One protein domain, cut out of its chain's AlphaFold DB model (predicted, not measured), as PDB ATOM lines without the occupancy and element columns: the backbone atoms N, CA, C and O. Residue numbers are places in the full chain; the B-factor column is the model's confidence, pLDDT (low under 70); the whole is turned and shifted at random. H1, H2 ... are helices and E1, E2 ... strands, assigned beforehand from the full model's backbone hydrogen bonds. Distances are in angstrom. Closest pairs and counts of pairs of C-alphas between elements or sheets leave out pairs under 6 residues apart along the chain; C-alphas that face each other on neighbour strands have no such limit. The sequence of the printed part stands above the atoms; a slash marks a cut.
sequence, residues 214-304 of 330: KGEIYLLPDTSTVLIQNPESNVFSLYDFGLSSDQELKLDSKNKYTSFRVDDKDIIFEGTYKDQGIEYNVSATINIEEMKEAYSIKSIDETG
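Overview. This is residues 214 to 304 of the 330 residues of an uncharacterized protein of bioreactor metagenome (UniProt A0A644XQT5). A long, strongly twisted sheet, E4, E5 and E6, has a smaller three-stranded sheet, E1, E2 and E3, near its strand E4, and H1 grazes it just after E6. The E5 and E6 hairpin reaches one end of the long axis at Gln 276, and a thin tail with H2 reaches the other at Gly 304. The 91 printed residues have six named strands, then two named helices; both sheets are antiparallel meanders, each strand the antiparallel neighbour of the one before, in the orders E4 - E5 - E6 and E1 - E2 - E3. The class is mixed, helices and strands; the whole is compact, with a radius of gyration of the C-alphas of 14.0 A, yet elongated, spanning 51 by 27 by 20 A.

Along the chain. Find C-alpha 256 at (-23.529, 35.981, -6.392), where E4 begins, running 20.5 A to residue 263. E5, residues 266 to 275, is 27.4 A long, and E6, residues 278 to 287, 29.5 A. Look back to C-alpha 225 at (-14.656, 49.973, 9.939) for E1, residues 225 to 229; E2 is 236 to 240 and E3 245 to 248. H1 is 288 to 294; H2, 300 to 304, ends at (-9.958, 55.228, 21.466).

Arrangement. In the hairpin E5 and E6, N 269 and O 284 are 2.8 A apart; in E4 and E5, N 261 and O 268 are 2.9 A apart. E4 bends by 55 degrees at residue 259. H1 only grazes this sheet, with residues 288 to 291. E1 and E4 are near each other, with 6 pairs of C-alphas within 10 A. In the hairpin E1 and E2, N 228 and O 237 are within hydrogen-bond range at 2.9 A; in the hairpin E2 and E3, N 238 and O 247 are within hydrogen-bond range at 2.8 A. Residues 218 to 219 pair antiparallel with 226 to 227 of E1. Every O i to N i+4 pair is within hydrogen-bond range in H1; in H2 it is 0 of 1, and 0 of 2 for O i to N i+3. H1 and H2 are apart.

Size, cuts and confidence. The C-alphas of Gln 276 and Gly 304, the two farthest apart, are 51.3 A from each other. The printed part has no cut and no long link. Its mean pLDDT is 91.6; residues 302 to 304 are under 70.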
ATOM      1  N   LYS A 214      -9.882  41.771  -1.894       89.56
ATOM      2  CA  LYS A 214      -9.892  42.003  -3.340       89.56
ATOM      3  C   LYS A 214     -10.687  43.259  -3.674       89.56
ATOM      4  O   LYS A 214     -11.669  43.577  -3.014       89.56
ATOM      5  N   GLY A 215     -10.293  43.907  -4.765       86.12
ATOM      6  CA  GLY A 215     -11.024  45.044  -5.312       86.12
ATOM      7  C   GLY A 215     -10.958  46.293  -4.435       86.12
ATOM      8  O   GLY A 215      -9.955  46.549  -3.759       86.12
ATOM      9  N   GLU A 216     -12.015  47.090  -4.537       87.44
ATOM     10  CA  GLU A 216     -12.187  48.341  -3.806       87.44
ATOM     11  C   GLU A 216     -12.548  48.084  -2.342       87.44
ATOM     12  O   GLU A 216     -13.152  47.068  -1.995       87.44
ATOM     13  N   ILE A 217     -12.165  49.028  -1.486       93.69
ATOM     14  CA  ILE A 217     -12.543  49.052  -0.076       93.69
ATOM     15  C   ILE A 217     -13.187  50.397   0.231       93.69
ATOM     16  O   ILE A 217     -12.864  51.395  -0.417       93.69
ATOM     17  N   TYR A 218     -14.072  50.430   1.221       95.25
ATOM     18  CA  TYR A 218     -14.778  51.650   1.600       95.25
ATOM     19  C   TYR A 218     -14.784  51.826   3.113       95.25
ATOM     20  O   TYR A 218     -15.258  50.951   3.829       95.25
ATOM     21  N   LEU A 219     -14.254  52.947   3.595       96.00
ATOM     22  CA  LEU A 219     -14.321  53.315   5.004       96.00
ATOM     23  C   LEU A 219     -15.718  53.845   5.316       96.00
ATOM     24  O   LEU A 219     -16.173  54.803   4.691       96.00
ATOM     25  N   LEU A 220     -16.394  53.230   6.286       95.38
ATOM     26  CA  LEU A 220     -17.663  53.755   6.760       95.38
ATOM     27  C   LEU A 220     -17.420  55.103   7.468       95.38
ATOM     28  O   LEU A 220     -16.495  55.205   8.276       95.38
ATOM     29  N   PRO A 221     -18.227  56.142   7.185       93.12
ATOM     30  CA  PRO A 221     -18.019  57.469   7.757       93.12
ATOM     31  C   PRO A 221     -18.003  57.454   9.286       93.12
ATOM     32  O   PRO A 221     -18.887  56.847   9.895       93.12
ATOM     33  N   ASP A 222     -17.038  58.164   9.875       91.94
ATOM     34  CA  ASP A 222     -16.857  58.365  11.322       91.94
ATOM     35  C   ASP A 222     -16.555  57.092  12.141       91.94
ATOM     36  O   ASP A 222     -16.722  57.078  13.363       91.94
ATOM     37  N   THR A 223     -16.083  56.015  11.500       93.94
ATOM     38  CA  THR A 223     -15.744  54.746  12.173       93.94
ATOM     39  C   THR A 223     -14.326  54.267  11.848       93.94
ATOM     40  O   THR A 223     -13.629  54.837  11.007       93.94
ATOM     41  N   SER A 224     -13.893  53.196  12.519       94.31
ATOM     42  CA  SER A 224     -12.695  52.413  12.182       94.31
ATOM     43  C   SER A 224     -13.016  51.176  11.331       94.31
ATOM     44  O   SER A 224     -12.246  50.218  11.303       94.31
ATOM     45  N   THR A 225     -14.164  51.157  10.651       96.44
ATOM     46  CA  THR A 225     -14.656  49.973   9.939       96.44
ATOM     47  C   THR A 225     -14.646  50.178   8.435       96.44
ATOM     48  O   THR A 225     -15.280  51.095   7.911       96.44
ATOM     49  N   VAL A 226     -13.978  49.277   7.725       96.81
ATOM     50  CA  VAL A 226     -13.959  49.230   6.265       96.81
ATOM     51  C   VAL A 226     -14.823  48.082   5.747       96.81
ATOM     52  O   VAL A 226     -14.752  46.955   6.233       96.81
ATOM     53  N   LEU A 227     -15.625  48.360   4.723       97.19
ATOM     54  CA  LEU A 227     -16.243  47.340   3.891       97.19
ATOM     55  C   LEU A 227     -15.178  46.755   2.965       97.19
ATOM     56  O   LEU A 227     -14.561  47.476   2.172       97.19
ATOM     57  N   ILE A 228     -14.991  45.445   3.064       95.75
ATOM     58  CA  ILE A 228     -14.024  44.687   2.281       95.75
ATOM     59  C   ILE A 228     -14.697  43.495   1.611       95.75
ATOM     60  O   ILE A 228     -15.785  43.058   1.992       95.75
ATOM     61  N   GLN A 229     -14.028  42.948   0.600       93.75
ATOM     62  CA  GLN A 229     -14.417  41.685  -0.004       93.75
ATOM     63  C   GLN A 229     -13.288  40.672   0.145       93.75
ATOM     64  O   GLN A 229     -12.170  40.901  -0.322       93.75
ATOM     65  N   ASN A 230     -13.593  39.532   0.758       90.94
ATOM     66  CA  ASN A 230     -12.625  38.466   0.943       90.94
ATOM     67  C   ASN A 230     -12.169  37.918  -0.430       90.94
ATOM     68  O   ASN A 230     -13.012  37.628  -1.293       90.94
ATOM     69  N   PRO A 231     -10.852  37.780  -0.665       89.50
ATOM     70  CA  PRO A 231     -10.332  37.352  -1.960       89.50
ATOM     71  C   PRO A 231     -10.642  35.888  -2.298       89.50
ATOM     72  O   PRO A 231     -10.763  35.560  -3.476       89.50
ATOM     73  N   GLU A 232     -10.798  35.018  -1.298       87.56
ATOM     74  CA  GLU A 232     -11.010  33.579  -1.486       87.56
ATOM     75  C   GLU A 232     -12.497  33.237  -1.606       87.56
ATOM     76  O   GLU A 232     -12.913  32.541  -2.534       87.56
ATOM     77  N   SER A 233     -13.324  33.751  -0.691       87.81
ATOM     78  CA  SER A 233     -14.751  33.412  -0.633       87.81
ATOM     79  C   SER A 233     -15.635  34.326  -1.485       87.81
ATOM     80  O   SER A 233     -16.766  33.964  -1.799       87.81
ATOM     81  N   ASN A 234     -15.133  35.497  -1.899       87.00
ATOM     82  CA  ASN A 234     -15.914  36.591  -2.492       87.00
ATOM     83  C   ASN A 234     -17.012  37.162  -1.574       87.00
ATOM     84  O   ASN A 234     -17.824  37.967  -2.039       87.00
ATOM     85  N   VAL A 235     -17.025  36.786  -0.293       91.88
ATOM     86  CA  VAL A 235     -17.968  37.302   0.705       91.88
ATOM     87  C   VAL A 235     -17.566  38.721   1.098       91.88
ATOM     88  O   VAL A 235     -16.379  39.027   1.222       91.88
ATOM     89  N   PHE A 236     -18.562  39.589   1.257       95.62
ATOM     90  CA  PHE A 236     -18.369  40.932   1.793       95.62
ATOM     91  C   PHE A 236     -18.379  40.895   3.314       95.62
ATOM     92  O   PHE A 236     -19.240  40.245   3.910       95.62
ATOM     93  N   SER A 237     -17.457  41.615   3.935       95.75
ATOM     94  CA  SER A 237     -17.354  41.704   5.384       95.75
ATOM     95  C   SER A 237     -16.971  43.112   5.827       95.75
ATOM     96  O   SER A 237     -16.490  43.935   5.045       95.75
ATOM     97  N   LEU A 238     -17.282  43.404   7.083       96.94
ATOM     98  CA  LEU A 238     -16.944  44.635   7.771       96.94
ATOM     99  C   LEU A 238     -15.732  44.359   8.651       96.94
ATOM    100  O   LEU A 238     -15.847  43.644   9.646       96.94
ATOM    101  N   TYR A 239     -14.588  44.925   8.278       96.12
ATOM    102  CA  TYR A 239     -13.352  44.808   9.038       96.12
ATOM    103  C   TYR A 239     -13.118  46.075   9.856       96.12
ATOM    104  O   TYR A 239     -12.971  47.164   9.302       96.12
ATOM    105  N   ASP A 240     -13.088  45.934  11.177       95.19
ATOM    106  CA  ASP A 240     -12.759  46.998  12.120       95.19
ATOM    107  C   ASP A 240     -11.274  46.928  12.486       95.19
ATOM    108  O   ASP A 240     -10.842  46.024  13.208       95.19
ATOM    109  N   PHE A 241     -10.491  47.896  12.003       93.69
ATOM    110  CA  PHE A 241      -9.056  47.969  12.282       93.69
ATOM    111  C   PHE A 241      -8.741  48.505  13.685       93.69
ATOM    112  O   PHE A 241      -7.652  48.266  14.192       93.69
ATOM    113  N   GLY A 242      -9.684  49.174  14.355       89.75
ATOM    114  CA  GLY A 242      -9.533  49.577  15.756       89.75
ATOM    115  C   GLY A 242      -9.652  48.391  16.717       89.75
ATOM    116  O   GLY A 242      -8.989  48.358  17.751       89.75
ATOM    117  N   LEU A 243     -10.469  47.397  16.358       88.94
ATOM    118  CA  LEU A 243     -10.718  46.197  17.168       88.94
ATOM    119  C   LEU A 243     -10.042  44.929  16.630       88.94
ATOM    120  O   LEU A 243     -10.121  43.883  17.272       88.94
ATOM    121  N   SER A 244      -9.388  45.004  15.466       88.00
ATOM    122  CA  SER A 244      -8.861  43.840  14.737       88.00
ATOM    123  C   SER A 244      -9.905  42.728  14.562       88.00
ATOM    124  O   SER A 244      -9.620  41.549  14.773       88.00
ATOM    125  N   SER A 245     -11.134  43.102  14.204       90.94
ATOM    126  CA  SER A 245     -12.263  42.172  14.087       90.94
ATOM    127  C   SER A 245     -12.903  42.228  12.706       90.94
ATOM    128  O   SER A 245     -12.926  43.284  12.086       90.94
ATOM    129  N   ASP A 246     -13.430  41.101  12.236       92.19
ATOM    130  CA  ASP A 246     -14.107  40.978  10.944       92.19
ATOM    131  C   ASP A 246     -15.496  40.365  11.139       92.19
ATOM    132  O   ASP A 246     -15.664  39.411  11.907       92.19
ATOM    133  N   GLN A 247     -16.497  40.917  10.453       95.06
ATOM    134  CA  GLN A 247     -17.869  40.426  10.500       95.06
ATOM    135  C   GLN A 247     -18.476  40.331   9.100       95.06
ATOM    136  O   GLN A 247     -18.677  41.333   8.417       95.06
ATOM    137  N   GLU A 248     -18.830  39.115   8.680       94.88
ATOM    138  CA  GLU A 248     -19.450  38.873   7.375       94.88
ATOM    139  C   GLU A 248     -20.835  39.529   7.241       94.88
ATOM    140  O   GLU A 248     -21.690  39.468   8.137       94.88
ATOM    141  N   LEU A 249     -21.085  40.117   6.068       94.31
ATOM    142  CA  LEU A 249     -22.387  40.659   5.715       94.31
ATOM    143  C   LEU A 249     -23.373  39.540   5.368       94.31
ATOM    144  O   LEU A 249     -23.093  38.638   4.578       94.31
ATOM    145  N   LYS A 250     -24.586  39.630   5.918       91.12
ATOM    146  CA  LYS A 250     -25.664  38.662   5.696       91.12
ATOM    147  C   LYS A 250     -26.466  39.058   4.461       91.12
ATOM    148  O   LYS A 250     -27.591  39.540   4.566       91.12
ATOM    149  N   LEU A 251     -25.868  38.867   3.291       90.06
ATOM    150  CA  LEU A 251     -26.546  39.014   2.004       90.06
ATOM    151  C   LEU A 251     -27.235  37.699   1.599       90.06
ATOM    152  O   LEU A 251     -26.900  36.628   2.108       90.06
ATOM    153  N   ASP A 252     -28.211  37.763   0.684       87.06
ATOM    154  CA  ASP A 252     -28.884  36.557   0.176       87.06
ATOM    155  C   ASP A 252     -27.872  35.612  -0.491       87.06
ATOM    156  O   ASP A 252     -27.315  35.923  -1.544       87.06
ATOM    157  N   SER A 253     -27.669  34.440   0.112       82.31
ATOM    158  CA  SER A 253     -26.692  33.439  -0.324       82.31
ATOM    159  C   SER A 253     -27.026  32.778  -1.662       82.31
ATOM    160  O   SER A 253     -26.174  32.105  -2.242       82.31
ATOM    161  N   LYS A 254     -28.247  32.961  -2.183       86.12
ATOM    162  CA  LYS A 254     -28.606  32.522  -3.539       86.12
ATOM    163  C   LYS A 254     -28.016  33.426  -4.620       86.12
ATOM    164  O   LYS A 254     -27.877  32.986  -5.765       86.12
ATOM    165  N   ASN A 255     -27.676  34.661  -4.265       89.81
ATOM    166  CA  ASN A 255     -27.147  35.665  -5.175       89.81
ATOM    167  C   ASN A 255     -25.620  35.700  -5.100       89.81
ATOM    168  O   ASN A 255     -25.013  35.550  -4.042       89.81
ATOM    169  N   LYS A 256     -24.985  35.920  -6.249       92.12
ATOM    170  CA  LYS A 256     -23.529  35.981  -6.392       92.12
ATOM    171  C   LYS A 256     -23.105  37.438  -6.484       92.12
ATOM    172  O   LYS A 256     -22.928  37.952  -7.587       92.12
ATOM    173  N   TYR A 257     -23.003  38.116  -5.346       93.19
ATOM    174  CA  TYR A 257     -22.546  39.505  -5.318       93.19
ATOM    175  C   TYR A 257     -21.045  39.583  -5.605       93.19
ATOM    176  O   TYR A 257     -20.245  38.858  -5.016       93.19
ATOM    177  N   THR A 258     -20.661  40.451  -6.536       91.94
ATOM    178  CA  THR A 258     -19.282  40.556  -7.035       91.94
ATOM    179  C   THR A 258     -18.666  41.922  -6.809       91.94
ATOM    180  O   THR A 258     -17.445  42.007  -6.739       91.94
ATOM    181  N   SER A 259     -19.486  42.961  -6.671       93.69
ATOM    182  CA  SER A 259     -19.055  44.345  -6.493       93.69
ATOM    183  C   SER A 259     -20.030  45.098  -5.596       93.69
ATOM    184  O   SER A 259     -21.147  44.641  -5.339       93.69
ATOM    185  N   PHE A 260     -19.606  46.267  -5.136       95.75
ATOM    186  CA  PHE A 260     -20.488  47.256  -4.543       95.75
ATOM    187  C   PHE A 260     -20.157  48.631  -5.115       95.75
ATOM    188  O   PHE A 260     -19.072  48.842  -5.654       95.75
ATOM    189  N   ARG A 261     -21.093  49.561  -4.979       95.50
ATOM    190  CA  ARG A 261     -20.843  50.993  -5.121       95.50
ATOM    191  C   ARG A 261     -21.512  51.744  -3.983       95.50
ATOM    192  O   ARG A 261     -22.472  51.246  -3.396       95.50
ATOM    193  N   VAL A 262     -21.018  52.940  -3.712       95.06
ATOM    194  CA  VAL A 262     -21.600  53.851  -2.728       95.06
ATOM    195  C   VAL A 262     -22.323  54.966  -3.471       95.06
ATOM    196  O   VAL A 262     -21.766  55.543  -4.404       95.06
ATOM    197  N   ASP A 263     -23.563  55.234  -3.079       95.06
ATOM    198  CA  ASP A 263     -24.401  56.303  -3.622       95.06
ATOM    199  C   ASP A 263     -25.023  57.089  -2.460       95.06
ATOM    200  O   ASP A 263     -25.938  56.611  -1.791       95.06
ATOM    201  N   ASP A 264     -24.470  58.275  -2.183       93.19
ATOM    202  CA  ASP A 264     -24.789  59.117  -1.020       93.19
ATOM    203  C   ASP A 264     -24.742  58.336   0.308       93.19
ATOM    204  O   ASP A 264     -23.669  58.109   0.870       93.19
ATOM    205  N   LYS A 265     -25.905  57.903   0.802       95.81
ATOM    206  CA  LYS A 265     -26.065  57.217   2.091       95.81
ATOM    207  C   LYS A 265     -26.230  55.714   1.956       95.81
ATOM    208  O   LYS A 265     -26.397  55.048   2.973       95.81
ATOM    209  N   ASP A 266     -26.202  55.186   0.741       97.44
ATOM    210  CA  ASP A 266     -26.523  53.798   0.468       97.44
ATOM    211  C   ASP A 266     -25.329  53.056  -0.133       97.44
ATOM    212  O   ASP A 266     -24.562  53.577  -0.945       97.44
ATOM    213  N   ILE A 267     -25.196  51.789   0.248       97.31
ATOM    214  CA  ILE A 267     -24.271  50.839  -0.359       97.31
ATOM    215  C   ILE A 267     -25.098  49.886  -1.213       97.31
ATOM    216  O   ILE A 267     -25.996  49.200  -0.718       97.31
ATOM    217  N   ILE A 268     -24.793  49.845  -2.508       96.94
ATOM    218  CA  ILE A 268     -25.482  49.018  -3.497       96.94
ATOM    219  C   ILE A 268     -24.551  47.873  -3.885       96.94
ATOM    220  O   ILE A 268     -23.570  48.079  -4.597       96.94
ATOM    221  N   PHE A 269     -24.871  46.665  -3.436       96.25
ATOM    222  CA  PHE A 269     -24.203  45.426  -3.819       96.25
ATOM    223  C   PHE A 269     -24.784  44.912  -5.128       96.25
ATOM    224  O   PHE A 269     -25.999  44.772  -5.253       96.25
ATOM    225  N   GLU A 270     -23.926  44.577  -6.083       95.12
ATOM    226  CA  GLU A 270     -24.316  44.102  -7.408       95.12
ATOM    227  C   GLU A 270     -23.815  42.681  -7.640       95.12
ATOM    228  O   GLU A 270     -22.718  42.298  -7.221       95.12
ATOM    229  N   GLY A 271     -24.639  41.874  -8.301       94.50
ATOM    230  CA  GLY A 271     -24.332  40.477  -8.546       94.50
ATOM    231  C   GLY A 271     -25.234  39.831  -9.577       94.50
ATOM    232  O   GLY A 271     -26.030  40.489 -10.251       94.50
ATOM    233  N   THR A 272     -25.131  38.506  -9.665       95.00
ATOM    234  CA  THR A 272     -25.999  37.708 -10.530       95.00
ATOM    235  C   THR A 272     -26.738  36.610  -9.779       95.00
ATOM    236  O   THR A 272     -26.260  36.047  -8.792       95.00
ATOM    237  N   TYR A 273     -27.929  36.288 -10.269       94.31
ATOM    238  CA  TYR A 273     -28.750  35.168  -9.830       94.31
ATOM    239  C   TYR A 273     -29.030  34.263 -11.030       94.31
ATOM    240  O   TYR A 273     -29.325  34.753 -12.120       94.31
ATOM    241  N   LYS A 274     -28.921  32.941 -10.858       92.62
ATOM    242  CA  LYS A 274     -29.219  31.972 -11.922       92.62
ATOM    243  C   LYS A 274     -30.427  31.139 -11.547       92.62
ATOM    244  O   LYS A 274     -30.382  30.424 -10.550       92.62
ATOM    245  N   ASP A 275     -31.440  31.167 -12.405       92.25
ATOM    246  CA  ASP A 275     -32.603  30.293 -12.308       92.25
ATOM    247  C   ASP A 275     -32.903  29.661 -13.664       92.25
ATOM    248  O   ASP A 275     -32.918  30.337 -14.691       92.25
ATOM    249  N   GLN A 276     -33.076  28.338 -13.673       91.75
ATOM    250  CA  GLN A 276     -33.364  27.542 -14.876       91.75
ATOM    251  C   GLN A 276     -32.433  27.818 -16.078       91.75
ATOM    252  O   GLN A 276     -32.830  27.702 -17.234       91.75
ATOM    253  N   GLY A 277     -31.170  28.175 -15.814       89.31
ATOM    254  CA  GLY A 277     -30.175  28.485 -16.848       89.31
ATOM    255  C   GLY A 277     -30.221  29.921 -17.387       89.31
ATOM    256  O   GLY A 277     -29.360  30.277 -18.188       89.31
ATOM    257  N   ILE A 278     -31.159  30.751 -16.925       92.25
ATOM    258  CA  ILE A 278     -31.218  32.187 -17.214       92.25
ATOM    259  C   ILE A 278     -30.470  32.938 -16.107       92.25
ATOM    260  O   ILE A 278     -30.642  32.655 -14.921       92.25
ATOM    261  N   GLU A 279     -29.613  33.878 -16.501       93.94
ATOM    262  CA  GLU A 279     -28.846  34.732 -15.594       93.94
ATOM    263  C   GLU A 279     -29.506  36.110 -15.491       93.94
ATOM    264  O   GLU A 279     -29.751  36.769 -16.500       93.94
ATOM    265  N   TYR A 280     -29.802  36.523 -14.262       94.56
ATOM    266  CA  TYR A 280     -30.408  37.801 -13.921       94.56
ATOM    267  C   TYR A 280     -29.393  38.659 -13.176       94.56
ATOM    268  O   TYR A 280     -28.661  38.152 -12.325       94.56
ATOM    269  N   ASN A 281     -29.396  39.961 -13.446       95.00
ATOM    270  CA  ASN A 281     -28.689  40.925 -12.611       95.00
ATOM    271  C   ASN A 281     -29.529  41.206 -11.368       95.00
ATOM    272  O   ASN A 281     -30.735  41.441 -11.469       95.00
ATOM    273  N   VAL A 282     -28.886  41.186 -10.210       95.75
ATOM    274  CA  VAL A 282     -29.519  41.462  -8.922       95.75
ATOM    275  C   VAL A 282     -28.730  42.527  -8.183       95.75
ATOM    276  O   VAL A 282     -27.505  42.603  -8.299       95.75
ATOM    277  N   SER A 283     -29.444  43.338  -7.411       95.69
ATOM    278  CA  SER A 283     -28.856  44.354  -6.551       95.69
ATOM    279  C   SER A 283     -29.482  44.307  -5.164       95.69
ATOM    280  O   SER A 283     -30.698  44.148  -5.045       95.69
ATOM    281  N   ALA A 284     -28.664  44.480  -4.131       94.81
ATOM    282  CA  ALA A 284     -29.111  44.694  -2.761       94.81
ATOM    283  C   ALA A 284     -28.617  46.058  -2.289       94.81
ATOM    284  O   ALA A 284     -27.442  46.373  -2.447       94.81
ATOM    285  N   THR A 285     -29.509  46.853  -1.711       96.38
ATOM    286  CA  THR A 285     -29.189  48.191  -1.212       96.38
ATOM    287  C   THR A 285     -29.338  48.200   0.298       96.38
ATOM    288  O   THR A 285     -30.341  47.708   0.813       96.38
ATOM    289  N   ILE A 286     -28.339  48.735   0.994       96.25
ATOM    290  CA  ILE A 286     -28.347  48.891   2.449       96.25
ATOM    291  C   ILE A 286     -27.942  50.328   2.766       96.25
ATOM    292  O   ILE A 286     -26.918  50.796   2.267       96.25
ATOM    293  N   ASN A 287     -28.721  51.012   3.600       97.38
ATOM    294  CA  ASN A 287     -28.349  52.329   4.095       97.38
ATOM    295  C   ASN A 287     -27.167  52.228   5.076       97.38
ATOM    296  O   ASN A 287     -27.116  51.318   5.902       97.38
ATOM    297  N   ILE A 288     -26.219  53.161   5.009       96.88
ATOM    298  CA  ILE A 288     -24.999  53.161   5.831       96.88
ATOM    299  C   ILE A 288     -25.329  53.211   7.327       96.88
ATOM    300  O   ILE A 288     -24.719  52.480   8.103       96.88
ATOM    301  N   GLU A 289     -26.296  54.030   7.746       96.38
ATOM    302  CA  GLU A 289     -26.651  54.150   9.166       96.38
ATOM    303  C   GLU A 289     -27.383  52.899   9.667       96.38
ATOM    304  O   GLU A 289     -27.076  52.393  10.745       96.38
ATOM    305  N   GLU A 290     -28.264  52.318   8.845       95.88
ATOM    306  CA  GLU A 290     -28.896  51.028   9.156       95.88
ATOM    307  C   GLU A 290     -27.863  49.894   9.240       95.88
ATOM    308  O   GLU A 290     -27.973  49.013  10.094       95.88
ATOM    309  N   MET A 291     -26.828  49.915   8.389       95.56
ATOM    310  CA  MET A 291     -25.715  48.967   8.461       95.56
ATOM    311  C   MET A 291     -24.938  49.131   9.768       95.56
ATOM    312  O   MET A 291     -24.674  48.135  10.440       95.56
ATOM    313  N   LYS A 292     -24.606  50.369  10.157       95.94
ATOM    314  CA  LYS A 292     -23.928  50.646  11.431       95.94
ATOM    315  C   LYS A 292     -24.732  50.120  12.618       95.94
ATOM    316  O   LYS A 292     -24.167  49.437  13.469       95.94
ATOM    317  N   GLU A 293     -26.042  50.359  12.646       95.44
ATOM    318  CA  GLU A 293     -26.925  49.869  13.708       95.44
ATOM    319  C   GLU A 293     -26.997  48.333  13.729       95.44
ATOM    320  O   GLU A 293     -26.731  47.708  14.759       95.44
ATOM    321  N   ALA A 294     -27.289  47.704  12.585       94.88
ATOM    322  CA  ALA A 294     -27.467  46.254  12.480       94.88
ATOM    323  C   ALA A 294     -26.206  45.459  12.857       94.88
ATOM    324  O   ALA A 294     -26.306  44.329  13.345       94.88
ATOM    325  N   TYR A 295     -25.032  46.052  12.639       95.31
ATOM    326  CA  TYR A 295     -23.731  45.458  12.937       95.31
ATOM    327  C   TYR A 295     -23.082  46.027  14.206       95.31
ATOM    328  O   TYR A 295     -21.966  45.641  14.535       95.31
ATOM    329  N   SER A 296     -23.786  46.884  14.958       93.75
ATOM    330  CA  SER A 296     -23.282  47.499  16.198       93.75
ATOM    331  C   SER A 296     -21.917  48.186  16.026       93.75
ATOM    332  O   SER A 296     -21.048  48.093  16.894       93.75
ATOM    333  N   ILE A 297     -21.729  48.856  14.886       93.44
ATOM    334  CA  ILE A 297     -20.486  49.539  14.525       93.44
ATOM    335  C   ILE A 297     -20.336  50.789  15.386       93.44
ATOM    336  O   ILE A 297     -21.251  51.610  15.469       93.44
ATOM    337  N   LYS A 298     -19.172  50.935  16.019       89.62
ATOM    338  CA  LYS A 298     -18.869  52.063  16.901       89.62
ATOM    339  C   LYS A 298     -18.225  53.212  16.144       89.62
ATOM    340  O   LYS A 298     -17.566  53.015  15.121       89.62
ATOM    341  N   SER A 299     -18.396  54.412  16.687       86.12
ATOM    342  CA  SER A 299     -17.657  55.573  16.204       86.12
ATOM    343  C   SER A 299     -16.179  55.466  16.573       86.12
ATOM    344  O   SER A 299     -15.808  54.823  17.558       86.12
ATOM    345  N   ILE A 300     -15.329  56.115  15.782       81.88
ATOM    346  CA  ILE A 300     -13.877  56.058  15.971       81.88
ATOM    347  C   ILE A 300     -13.403  56.686  17.292       81.88
ATOM    348  O   ILE A 300     -12.374  56.293  17.839       81.88
ATOM    349  N   ASP A 301     -14.171  57.628  17.838       72.31
ATOM    350  CA  ASP A 301     -13.857  58.288  19.108       72.31
ATOM    351  C   ASP A 301     -14.207  57.403  20.319       72.31
ATOM    352  O   ASP A 301     -13.604  57.523  21.385       72.31
ATOM    353  N   GLU A 302     -15.148  56.466  20.164       60.97
ATOM    354  CA  GLU A 302     -15.541  55.523  21.218       60.97
ATOM    355  C   GLU A 302     -14.576  54.335  21.344       60.97
ATOM    356  O   GLU A 302     -14.480  53.725  22.412       60.97
ATOM    357  N   THR A 303     -13.848  53.992  20.278       55.09
ATOM    358  CA  THR A 303     -12.841  52.919  20.271       55.09
ATOM    359  C   THR A 303     -11.485  53.356  20.838       55.09
ATOM    360  O   THR A 303     -10.739  52.505  21.321       55.09
ATOM    361  N   GLY A 304     -11.193  54.663  20.894       45.38
ATOM    362  CA  GLY A 304      -9.958  55.228  21.466       45.38
ATOM    363  C   GLY A 304      -9.845  55.194  23.001       45.38
ATOM    364  O   GLY A 304      -8.817  55.573  23.550       45.38
TER     365      GLY A 304